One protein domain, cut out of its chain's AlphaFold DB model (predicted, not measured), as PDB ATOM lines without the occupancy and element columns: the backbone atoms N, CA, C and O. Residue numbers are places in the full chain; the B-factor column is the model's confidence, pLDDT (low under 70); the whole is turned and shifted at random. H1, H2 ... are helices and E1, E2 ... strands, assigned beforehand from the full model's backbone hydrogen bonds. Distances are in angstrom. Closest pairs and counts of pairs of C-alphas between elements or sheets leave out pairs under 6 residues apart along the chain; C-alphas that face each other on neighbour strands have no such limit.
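This is residues 24 to 107 of the 237 residues of an uncharacterized protein of Verrucomicrobiae bacterium (UniProt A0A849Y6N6). A strongly twisted four-stranded sheet has helix H1 packed over one face, making two layers, helix on sheet; little H2 grazes the sheet beside it. The printed part has 84 residues, with two named helices and four named strands in the order H1, H2, E1, E2, E3, E4 along the chain, and residues 89 to 107 hold no named element; the sheet, E1 E2 E3 E4, is antiparallel, a meander, each strand the antiparallel neighbour of the one before. The class is mixed, and the whole is compact, with radius of gyration of the C-alphas 12.1 A and spans 33 by 26 by 21 A.

Find C-alpha 46 at (23.218, -44.480, 36.717); E1 runs to residue 54, 21.4 A. E2 is residues 60 to 66, 19.9 A; E3, 74 to 80, 19.6 A; E4, 83 to 88, 14.5 A, ending at (24.140, -36.265, 24.466). H1 is residues 27 to 38, 16.4 A; H2, 40 to 43, 5.0 A.

Check three hairpins within hydrogen-bond range: E1 and E2, N 50 and O 62, 2.8 A; E2 and E3, N 63 and O 77, 2.8 A; E3 and E4, N 78 and O 86, 2.9 A. E1 and E4 are apart. H1 is on the sheet; its closest C-alphas to E3 are Thr 30 and Met 79, 7.0 A. H1, with residues 34 to 37 alone, and H2 touch only at the corner, closest C-alphas Arg 35 and Gly 43, 3.9 A. In H1 every O i to N i+4 pair is within range; H2 is too short for one.

C-alphas 55 and 69 are farthest apart, 35.8 A. The printed part has no cut, no link is long, and no printed residue is under 70.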
ATOM      1  N   PRO A  24       5.225 -31.708  39.195       83.19
ATOM      2  CA  PRO A  24       6.607 -31.975  38.819       83.19
ATOM      3  C   PRO A  24       7.012 -33.371  39.288       83.19
ATOM      4  O   PRO A  24       6.761 -33.721  40.445       83.19
ATOM      5  N   LEU A  25       7.619 -34.153  38.394       90.19
ATOM      6  CA  LEU A  25       8.111 -35.481  38.734       90.19
ATOM      7  C   LEU A  25       9.227 -35.384  39.775       90.19
ATOM      8  O   LEU A  25      10.095 -34.505  39.721       90.19
ATOM      9  N   THR A  26       9.211 -36.323  40.710       92.50
ATOM     10  CA  THR A  26      10.291 -36.521  41.678       92.50
ATOM     11  C   THR A  26      11.580 -36.969  40.985       92.50
ATOM     12  O   THR A  26      11.589 -37.325  39.798       92.50
ATOM     13  N   ALA A  27      12.697 -36.955  41.716       95.56
ATOM     14  CA  ALA A  27      13.963 -37.416  41.169       95.56
ATOM     15  C   ALA A  27      13.883 -38.890  40.755       95.56
ATOM     16  O   ALA A  27      14.316 -39.243  39.657       95.56
ATOM     17  N   PHE A  28      13.296 -39.752  41.591       96.06
ATOM     18  CA  PHE A  28      13.273 -41.187  41.307       96.06
ATOM     19  C   PHE A  28      12.289 -41.547  40.195       96.06
ATOM     20  O   PHE A  28      12.610 -42.400  39.366       96.06
ATOM     21  N   GLU A  29      11.138 -40.874  40.109       95.88
ATOM     22  CA  GLU A  29      10.227 -41.025  38.965       95.88
ATOM     23  C   GLU A  29      10.927 -40.632  37.661       95.88
ATOM     24  O   GLU A  29      10.899 -41.382  36.682       95.88
ATOM     25  N   THR A  30      11.622 -39.491  37.666       96.88
ATOM     26  CA  THR A  30      12.358 -39.008  36.494       96.88
ATOM     27  C   THR A  30      13.482 -39.972  36.101       96.88
ATOM     28  O   THR A  30      13.637 -40.295  34.922       96.88
ATOM     29  N   LEU A  31      14.239 -40.476  37.082       97.69
ATOM     30  CA  LEU A  31      15.286 -41.472  36.866       97.69
ATOM     31  C   LEU A  31      14.709 -42.755  36.263       97.69
ATOM     32  O   LEU A  31      15.223 -43.233  35.257       97.69
ATOM     33  N   SER A  32      13.623 -43.290  36.821       97.00
ATOM     34  CA  SER A  32      12.967 -44.502  36.317       97.00
ATOM     35  C   SER A  32      12.550 -44.369  34.846       97.00
ATOM     36  O   SER A  32      12.839 -45.247  34.027       97.00
ATOM     37  N   LEU A  33      11.957 -43.229  34.470       97.12
ATOM     38  CA  LEU A  33      11.586 -42.946  33.081       97.12
ATOM     39  C   LEU A  33      12.806 -42.844  32.161       97.12
ATOM     40  O   LEU A  33      12.805 -43.449  31.087       97.12
ATOM     41  N   ALA A  34      13.854 -42.134  32.584       97.50
ATOM     42  CA  ALA A  34      15.085 -42.005  31.808       97.50
ATOM     43  C   ALA A  34      15.754 -43.368  31.565       97.50
ATOM     44  O   ALA A  34      16.134 -43.672  30.434       97.50
ATOM     45  N   ARG A  35      15.832 -44.222  32.600       97.31
ATOM     46  CA  ARG A  35      16.369 -45.592  32.499       97.31
ATOM     47  C   ARG A  35      15.608 -46.409  31.457       97.31
ATOM     48  O   ARG A  35      16.224 -47.015  30.586       97.31
ATOM     49  N   LYS A  36      14.273 -46.370  31.509       96.81
ATOM     50  CA  LYS A  36      13.408 -47.085  30.561       96.81
ATOM     51  C   LYS A  36      13.607 -46.607  29.119       96.81
ATOM     52  O   LYS A  36      13.634 -47.430  28.212       96.81
ATOM     53  N   GLN A  37      13.743 -45.298  28.903       97.00
ATOM     54  CA  GLN A  37      13.932 -44.721  27.565       97.00
ATOM     55  C   GLN A  37      15.324 -45.007  26.977       97.00
ATOM     56  O   GLN A  37      15.449 -45.139  25.763       97.00
ATOM     57  N   LEU A  38      16.361 -45.126  27.814       96.25
ATOM     58  CA  LEU A  38      17.720 -45.482  27.379       96.25
ATOM     59  C   LEU A  38      17.928 -46.990  27.162       96.25
ATOM     60  O   LEU A  38      18.891 -47.376  26.499       96.25
ATOM     61  N   GLY A  39      17.049 -47.833  27.710       94.94
ATOM     62  CA  GLY A  39      17.186 -49.289  27.691       94.94
ATOM     63  C   GLY A  39      18.255 -49.807  28.660       94.94
ATOM     64  O   GLY A  39      19.073 -49.050  29.181       94.94
ATOM     65  N   ASP A  40      18.264 -51.119  28.903       92.69
ATOM     66  CA  ASP A  40      19.031 -51.725  30.002       92.69
ATOM     67  C   ASP A  40      20.550 -51.536  29.884       92.69
ATOM     68  O   ASP A  40      21.228 -51.362  30.895       92.69
ATOM     69  N   ALA A  41      21.086 -51.508  28.659       92.38
ATOM     70  CA  ALA A  41      22.526 -51.403  28.419       92.38
ATOM     71  C   ALA A  41      23.145 -50.125  29.012       92.38
ATOM     72  O   ALA A  41      24.259 -50.169  29.531       92.38
ATOM     73  N   VAL A  42      22.422 -49.000  28.963       94.75
ATOM     74  CA  VAL A  42      22.888 -47.708  29.496       94.75
ATOM     75  C   VAL A  42      22.101 -47.309  30.742       94.75
ATOM     76  O   VAL A  42      22.683 -46.877  31.736       94.75
ATOM     77  N   GLY A  43      20.783 -47.518  30.736       94.81
ATOM     78  CA  GLY A  43      19.881 -47.179  31.834       94.81
ATOM     79  C   GLY A  43      20.157 -47.936  33.138       94.81
ATOM     80  O   GLY A  43      19.751 -47.483  34.206       94.81
ATOM     81  N   ALA A  44      20.873 -49.062  33.117       94.62
ATOM     82  CA  ALA A  44      21.297 -49.725  34.351       94.62
ATOM     83  C   ALA A  44      22.463 -49.013  35.065       94.62
ATOM     84  O   ALA A  44      22.659 -49.228  36.258       94.62
ATOM     85  N   ASN A  45      23.224 -48.158  34.374       96.31
ATOM     86  CA  ASN A  45      24.485 -47.618  34.886       96.31
ATOM     87  C   ASN A  45      24.366 -46.144  35.304       96.31
ATOM     88  O   ASN A  45      25.073 -45.276  34.795       96.31
ATOM     89  N   PHE A  46      23.440 -45.839  36.209       96.94
ATOM     90  CA  PHE A  46      23.218 -44.480  36.717       96.94
ATOM     91  C   PHE A  46      24.447 -43.945  37.476       96.94
ATOM     92  O   PHE A  46      24.966 -44.632  38.344       96.94
ATOM     93  N   LEU A  47      24.918 -42.731  37.164       96.00
ATOM     94  CA  LEU A  47      26.082 -42.103  37.815       96.00
ATOM     95  C   LEU A  47      25.679 -40.983  38.772       96.00
ATOM     96  O   LEU A  47      26.100 -40.957  39.924       96.00
ATOM     97  N   SER A  48      24.903 -40.023  38.279       96.88
ATOM     98  CA  SER A  48      24.488 -38.865  39.063       96.88
ATOM     99  C   SER A  48      23.300 -38.169  38.433       96.88
ATOM    100  O   SER A  48      23.021 -38.320  37.239       96.88
ATOM    101  N   MET A  49      22.585 -37.385  39.232       97.50
ATOM    102  CA  MET A  49      21.562 -36.488  38.714       97.50
ATOM    103  C   MET A  49      21.594 -35.147  39.414       97.50
ATOM    104  O   MET A  49      21.846 -35.072  40.612       97.50
ATOM    105  N   ARG A  50      21.308 -34.086  38.666       97.00
ATOM    106  CA  ARG A  50      21.301 -32.728  39.193       97.00
ATOM    107  C   ARG A  50      20.167 -31.880  38.645       97.00
ATOM    108  O   ARG A  50      19.714 -32.075  37.516       97.00
ATOM    109  N   CYS A  51      19.763 -30.907  39.442       95.75
ATOM    110  CA  CYS A  51      18.881 -29.820  39.057       95.75
ATOM    111  C   CYS A  51      19.479 -28.517  39.585       95.75
ATOM    112  O   CYS A  51      19.841 -28.436  40.757       95.75
ATOM    113  N   GLU A  52      19.581 -27.507  38.729       91.62
ATOM    114  CA  GLU A  52      20.103 -26.192  39.100       91.62
ATOM    115  C   GLU A  52      18.959 -25.178  39.182       91.62
ATOM    116  O   GLU A  52      17.996 -25.238  38.406       91.62
ATOM    117  N   ASN A  53      19.073 -24.231  40.111       84.25
ATOM    118  CA  ASN A  53      18.127 -23.145  40.351       84.25
ATOM    119  C   ASN A  53      16.682 -23.643  40.516       84.25
ATOM    120  O   ASN A  53      15.722 -23.056  40.004       84.25
ATOM    121  N   ALA A  54      16.506 -24.758  41.229       81.81
ATOM    122  CA  ALA A  54      15.187 -25.272  41.541       81.81
ATOM    123  C   ALA A  54      14.510 -24.317  42.531       81.81
ATOM    124  O   ALA A  54      14.975 -24.167  43.660       81.81
ATOM    125  N   LYS A  55      13.370 -23.724  42.145       87.12
ATOM    126  CA  LYS A  55      12.478 -22.943  43.032       87.12
ATOM    127  C   LYS A  55      11.766 -23.849  44.044       87.12
ATOM    128  O   LYS A  55      10.542 -23.962  44.038       87.12
ATOM    129  N   LEU A  56      12.543 -24.625  44.798       87.31
ATOM    130  CA  LEU A  56      12.133 -25.671  45.742       87.31
ATOM    131  C   LEU A  56      11.327 -26.824  45.122       87.31
ATOM    132  O   LEU A  56      10.995 -27.796  45.791       87.31
ATOM    133  N   ARG A  57      11.022 -26.764  43.828       89.31
ATOM    134  CA  ARG A  57      10.346 -27.812  43.063       89.31
ATOM    135  C   ARG A  57      11.098 -27.979  41.740       89.31
ATOM    136  O   ARG A  57      10.845 -27.207  40.812       89.31
ATOM    137  N   PRO A  58      12.063 -28.915  41.662       90.00
ATOM    138  CA  PRO A  58      12.775 -29.230  40.427       90.00
ATOM    139  C   PRO A  58      11.795 -29.501  39.281       90.00
ATOM    140  O   PRO A  58      10.849 -30.266  39.444       90.00
ATOM    141  N   ARG A  59      11.993 -28.849  38.131       90.75
ATOM    142  CA  ARG A  59      11.155 -29.043  36.924       90.75
ATOM    143  C   ARG A  59      11.858 -29.821  35.821       90.75
ATOM    144  O   ARG A  59      11.220 -30.259  34.868       90.75
ATOM    145  N   TYR A  60      13.169 -29.948  35.941       94.44
ATOM    146  CA  TYR A  60      14.005 -30.662  35.004       94.44
ATOM    147  C   TYR A  60      15.140 -31.336  35.761       94.44
ATOM    148  O   TYR A  60      15.524 -30.887  36.843       94.44
ATOM    149  N   TRP A  61      15.697 -32.377  35.159       97.44
ATOM    150  CA  TRP A  61      16.831 -33.106  35.703       97.44
ATOM    151  C   TRP A  61      17.845 -33.378  34.607       97.44
ATOM    152  O   TRP A  61      17.497 -33.870  33.535       97.44
ATOM    153  N   TRP A  62      19.105 -33.085  34.897       97.56
ATOM    154  CA  TRP A  62      20.230 -33.623  34.151       97.56
ATOM    155  C   TRP A  62      20.662 -34.920  34.809       97.56
ATOM    156  O   TRP A  62      20.992 -34.918  35.990       97.56
ATOM    157  N   ILE A  63      20.660 -36.013  34.057       98.12
ATOM    158  CA  ILE A  63      20.993 -37.346  34.553       98.12
ATOM    159  C   ILE A  63      22.170 -37.870  33.742       98.12
ATOM    160  O   ILE A  63      22.160 -37.810  32.512       98.12
ATOM    161  N   ARG A  64      23.193 -38.369  34.426       97.81
ATOM    162  CA  ARG A  64      24.381 -38.969  33.821       97.81
ATOM    163  C   ARG A  64      24.332 -40.478  34.009       97.81
ATOM    164  O   ARG A  64      24.072 -40.967  35.107       97.81
ATOM    165  N   PHE A  65      24.615 -41.197  32.934       98.00
ATOM    166  CA  PHE A  65      24.750 -42.646  32.893       98.00
ATOM    167  C   PHE A  65      26.133 -43.009  32.369       98.00
ATOM    168  O   PHE A  65      26.656 -42.330  31.486       98.00
ATOM    169  N   PHE A  66      26.717 -44.076  32.897       97.06
ATOM    170  CA  PHE A  66      27.928 -44.659  32.348       97.06
ATOM    171  C   PHE A  66      27.580 -45.434  31.073       97.06
ATOM    172  O   PHE A  66      26.678 -46.271  31.064       97.06
ATOM    173  N   ASP A  67      28.299 -45.149  29.993       97.44
ATOM    174  CA  ASP A  67      28.091 -45.772  28.687       97.44
ATOM    175  C   ASP A  67      29.445 -46.172  28.104       97.44
ATOM    176  O   ASP A  67      30.199 -45.339  27.602       97.44
ATOM    177  N   GLU A  68      29.764 -47.462  28.176       96.06
ATOM    178  CA  GLU A  68      31.067 -47.984  27.765       96.06
ATOM    179  C   GLU A  68      31.356 -47.789  26.268       96.06
ATOM    180  O   GLU A  68      32.520 -47.809  25.865       96.06
ATOM    181  N   SER A  69      30.332 -47.539  25.445       95.56
ATOM    182  CA  SER A  69      30.493 -47.319  24.004       95.56
ATOM    183  C   SER A  69      31.015 -45.922  23.645       95.56
ATOM    184  O   SER A  69      31.550 -45.735  22.553       95.56
ATOM    185  N   LEU A  70      30.899 -44.953  24.558       95.12
ATOM    186  CA  LEU A  70      31.271 -43.556  24.327       95.12
ATOM    187  C   LEU A  70      32.741 -43.285  24.671       95.12
ATOM    188  O   LEU A  70      33.375 -44.046  25.412       95.12
ATOM    189  N   PHE A  71      33.303 -42.194  24.145       93.88
ATOM    190  CA  PHE A  71      34.697 -41.819  24.391       93.88
ATOM    191  C   PHE A  71      34.893 -41.401  25.849       93.88
ATOM    192  O   PHE A  71      35.751 -41.952  26.538       93.88
ATOM    193  N   LEU A  72      34.032 -40.510  26.351       95.06
ATOM    194  CA  LEU A  72      34.073 -40.065  27.751       95.06
ATOM    195  C   LEU A  72      33.372 -41.011  28.728       95.06
ATOM    196  O   LEU A  72      33.288 -40.721  29.920       95.06
ATOM    197  N   LYS A  73      32.852 -42.138  28.238       97.12
ATOM    198  CA  LYS A  73      32.116 -43.127  29.032       97.12
ATOM    199  C   LYS A  73      30.881 -42.573  29.752       97.12
ATOM    200  O   LYS A  73      30.439 -43.145  30.748       97.12
ATOM    201  N   VAL A  74      30.309 -41.470  29.260       97.31
ATOM    202  CA  VAL A  74      29.129 -40.819  29.847       97.31
ATOM    203  C   VAL A  74      28.111 -40.481  28.788       97.31
ATOM    204  O   VAL A  74      28.412 -39.801  27.812       97.31
ATOM    205  N   ARG A  75      26.870 -40.855  29.069       97.50
ATOM    206  CA  ARG A  75      25.686 -40.331  28.407       97.50
ATOM    207  C   ARG A  75      24.955 -39.402  29.364       97.50
ATOM    208  O   ARG A  75      24.582 -39.810  30.462       97.50
ATOM    209  N   ALA A  76      24.757 -38.154  28.960       97.44
ATOM    210  CA  ALA A  76      23.982 -37.177  29.707       97.44
ATOM    211  C   ALA A  76      22.616 -36.987  29.046       97.44
ATOM    212  O   ALA A  76      22.517 -36.733  27.845       97.44
ATOM    213  N   VAL A  77      21.557 -37.081  29.839       97.94
ATOM    214  CA  VAL A  77      20.190 -36.821  29.391       97.94
ATOM    215  C   VAL A  77      19.584 -35.677  30.182       97.94
ATOM    216  O   VAL A  77      19.855 -35.524  31.373       97.94
ATOM    217  N   GLN A  78      18.759 -34.874  29.518       97.56
ATOM    218  CA  GLN A  78      17.936 -33.868  30.174       97.56
ATOM    219  C   GLN A  78      16.483 -34.311  30.106       97.56
ATOM    220  O   GLN A  78      15.945 -34.510  29.017       97.56
ATOM    221  N   MET A  79      15.859 -34.421  31.270       96.94
ATOM    222  CA  MET A  79      14.446 -34.737  31.420       96.94
ATOM    223  C   MET A  79      13.685 -33.474  31.819       96.94
ATOM    224  O   MET A  79      14.118 -32.772  32.732       96.94
ATOM    225  N   ILE A  80      12.559 -33.192  31.163       94.50
ATOM    226  CA  ILE A  80      11.583 -32.172  31.570       94.50
ATOM    227  C   ILE A  80      10.233 -32.876  31.689       94.50
ATOM    228  O   ILE A  80       9.651 -33.294  30.690       94.50
ATOM    229  N   GLY A  81       9.759 -33.061  32.923       91.06
ATOM    230  CA  GLY A  81       8.648 -33.980  33.174       91.06
ATOM    231  C   GLY A  81       8.964 -35.385  32.625       91.06
ATOM    232  O   GLY A  81      10.068 -35.883  32.860       91.06
ATOM    233  N   PRO A  82       8.037 -36.036  31.898       93.38
ATOM    234  CA  PRO A  82       8.264 -37.373  31.351       93.38
ATOM    235  C   PRO A  82       9.123 -37.392  30.072       93.38
ATOM    236  O   PRO A  82       9.496 -38.470  29.602       93.38
ATOM    237  N   GLU A  83       9.429 -36.230  29.494       94.88
ATOM    238  CA  GLU A  83      10.087 -36.125  28.193       94.88
ATOM    239  C   GLU A  83      11.608 -36.003  28.324       94.88
ATOM    240  O   GLU A  83      12.126 -35.158  29.058       94.88
ATOM    241  N   MET A  84      12.331 -36.821  27.556       96.88
ATOM    242  CA  MET A  84      13.770 -36.668  27.356       96.88
ATOM    243  C   MET A  84      14.023 -35.652  26.244       96.88
ATOM    244  O   MET A  84      13.965 -35.972  25.059       96.88
ATOM    245  N   VAL A  85      14.319 -34.413  26.630       96.75
ATOM    246  CA  VAL A  85      14.533 -33.306  25.685       96.75
ATOM    247  C   VAL A  85      15.961 -33.253  25.140       96.75
ATOM    248  O   VAL A  85      16.211 -32.613  24.120       96.75
ATOM    249  N   ARG A  86      16.917 -33.911  25.812       96.06
ATOM    250  CA  ARG A  86      18.303 -34.061  25.340       96.06
ATOM    251  C   ARG A  86      18.854 -35.434  25.693       96.06
ATOM    252  O   ARG A  86      18.594 -35.938  26.780       96.06
ATOM    253  N   ASN A  87      19.675 -35.973  24.798       96.94
ATOM    254  CA  ASN A  87      20.464 -37.189  24.978       96.94
ATOM    255  C   ASN A  87      21.792 -36.983  24.247       96.94
ATOM    256  O   ASN A  87      21.818 -36.942  23.018       96.94
ATOM    257  N   VAL A  88      22.861 -36.743  25.000       95.44
ATOM    258  CA  VAL A  88      24.140 -36.265  24.466       95.44
ATOM    259  C   VAL A  88      25.322 -36.960  25.134       95.44
ATOM    260  O   VAL A  88      25.263 -37.336  26.304       95.44
ATOM    261  N   GLU A  89      26.422 -37.083  24.397       94.06
ATOM    262  CA  GLU A  89      27.744 -37.295  24.984       94.06
ATOM    263  C   GLU A  89      28.294 -35.923  25.419       94.06
ATOM    264  O   GLU A  89      28.269 -34.983  24.615       94.06
ATOM    265  N   PRO A  90      28.736 -35.746  26.678       91.06
ATOM    266  CA  PRO A  90      29.369 -34.503  27.105       91.06
ATOM    267  C   PRO A  90      30.594 -34.171  26.242       91.06
ATOM    268  O   PRO A  90      31.340 -35.056  25.843       91.06
ATOM    269  N   GLY A  91      30.822 -32.887  25.963       86.31
ATOM    270  CA  GLY A  91      31.993 -32.451  25.189       86.31
ATOM    271  C   GLY A  91      33.233 -32.152  26.037       86.31
ATOM    272  O   GLY A  91      34.325 -31.997  25.497       86.31
ATOM    273  N   ASN A  92      33.078 -32.026  27.356       88.50
ATOM    274  CA  ASN A  92      34.158 -31.655  28.261       88.50
ATOM    275  C   ASN A  92      34.848 -32.905  28.816       88.50
ATOM    276  O   ASN A  92      34.212 -33.723  29.470       88.50
ATOM    277  N   ILE A  93      36.163 -33.016  28.619       79.12
ATOM    278  CA  ILE A  93      36.973 -34.156  29.077       79.12
ATOM    279  C   ILE A  93      36.922 -34.385  30.595       79.12
ATOM    280  O   ILE A  93      37.128 -35.507  31.049       79.12
ATOM    281  N   PHE A  94      36.623 -33.346  31.380       82.81
ATOM    282  CA  PHE A  94      36.468 -33.453  32.833       82.81
ATOM    283  C   PHE A  94      35.110 -34.039  33.249       82.81
ATOM    284  O   PHE A  94      34.950 -34.453  34.393       82.81
ATOM    285  N   ASP A  95      34.161 -34.155  32.315       85.38
ATOM    286  CA  ASP A  95      32.872 -34.826  32.512       85.38
ATOM    287  C   ASP A  95      32.948 -36.327  32.177       85.38
ATOM    288  O   ASP A  95      31.926 -36.961  31.891       85.38
ATOM    289  N   GLY A  96      34.150 -36.907  32.218       86.94
ATOM    290  CA  GLY A  96      34.362 -38.345  32.099       86.94
ATOM    291  C   GLY A  96      33.587 -39.143  33.151       86.94
ATOM    292  O   GLY A  96      33.257 -38.649  34.233       86.94
ATOM    293  N   GLY A  97      33.254 -40.380  32.800       89.00
ATOM    294  CA  GLY A  97      32.481 -41.302  33.624       89.00
ATOM    295  C   GLY A  97      33.330 -42.464  34.068       89.00
ATOM    296  O   GLY A  97      34.130 -42.998  33.302       89.00
ATOM    297  N   ASP A  98      33.112 -42.895  35.299       91.88
ATOM    298  CA  ASP A  98      33.811 -44.032  35.862       91.88
ATOM    299  C   ASP A  98      32.798 -44.980  36.498       91.88
ATOM    300  O   ASP A  98      31.972 -44.597  37.331       91.88
ATOM    301  N   ARG A  99      32.869 -46.244  36.074       92.44
ATOM    302  CA  ARG A  99      31.962 -47.314  36.484       92.44
ATOM    303  C   ARG A  99      31.923 -47.506  38.001       92.44
ATOM    304  O   ARG A  99      30.917 -47.966  38.530       92.44
ATOM    305  N   ARG A 100      32.988 -47.140  38.714       91.31
ATOM    306  CA  ARG A 100      33.097 -47.255  40.179       91.31
ATOM    307  C   ARG A 100      32.158 -46.308  40.933       91.31
ATOM    308  O   ARG A 100      31.842 -46.558  42.100       91.31
ATOM    309  N   TYR A 101      31.674 -45.271  40.252       92.62
ATOM    310  CA  TYR A 101      30.703 -44.305  40.766       92.62
ATOM    311  C   TYR A 101      29.263 -44.623  40.360       92.62
ATOM    312  O   TYR A 101      28.364 -43.845  40.662       92.62
ATOM    313  N   VAL A 102      29.020 -45.763  39.699       93.94
ATOM    314  CA  VAL A 102      27.656 -46.188  39.374       93.94
ATOM    315  C   VAL A 102      26.869 -46.425  40.662       93.94
ATOM    316  O   VAL A 102      27.265 -47.197  41.537       93.94
ATOM    317  N   ILE A 103      25.733 -45.748  40.750       94.38
ATOM    318  CA  ILE A 103      24.746 -45.843  41.812       94.38
ATOM    319  C   ILE A 103      23.705 -46.874  41.394       94.38
ATOM    320  O   ILE A 103      23.155 -46.801  40.295       94.38
ATOM    321  N   ARG A 104      23.381 -47.802  42.297       92.31
ATOM    322  CA  ARG A 104      22.269 -48.742  42.129       92.31
ATOM    323  C   ARG A 104      20.982 -48.071  42.602       92.31
ATOM    324  O   ARG A 104      20.845 -47.836  43.803       92.31
ATOM    325  N   PRO A 105      20.040 -47.722  41.708       92.31
ATOM    326  CA  PRO A 105      18.857 -46.964  42.110       92.31
ATOM    327  C   PRO A 105      17.985 -47.689  43.142       92.31
ATOM    328  O   PRO A 105      17.280 -47.042  43.906       92.31
ATOM    329  N   GLU A 106      18.056 -49.018  43.195       91.12
ATOM    330  CA  GLU A 106      17.305 -49.865  44.122       91.12
ATOM    331  C   GLU A 106      17.774 -49.714  45.584       91.12
ATOM    332  O   GLU A 106      17.043 -50.059  46.510       91.12
ATOM    333  N   GLU A 107      18.977 -49.176  45.809       90.00
ATOM    334  CA  GLU A 107      19.517 -48.889  47.146       90.00
ATOM    335  C   GLU A 107      19.037 -47.529  47.685       90.00
ATOM    336  O   GLU A 107      19.143 -47.251  48.882       90.00
TER     337      GLU A 107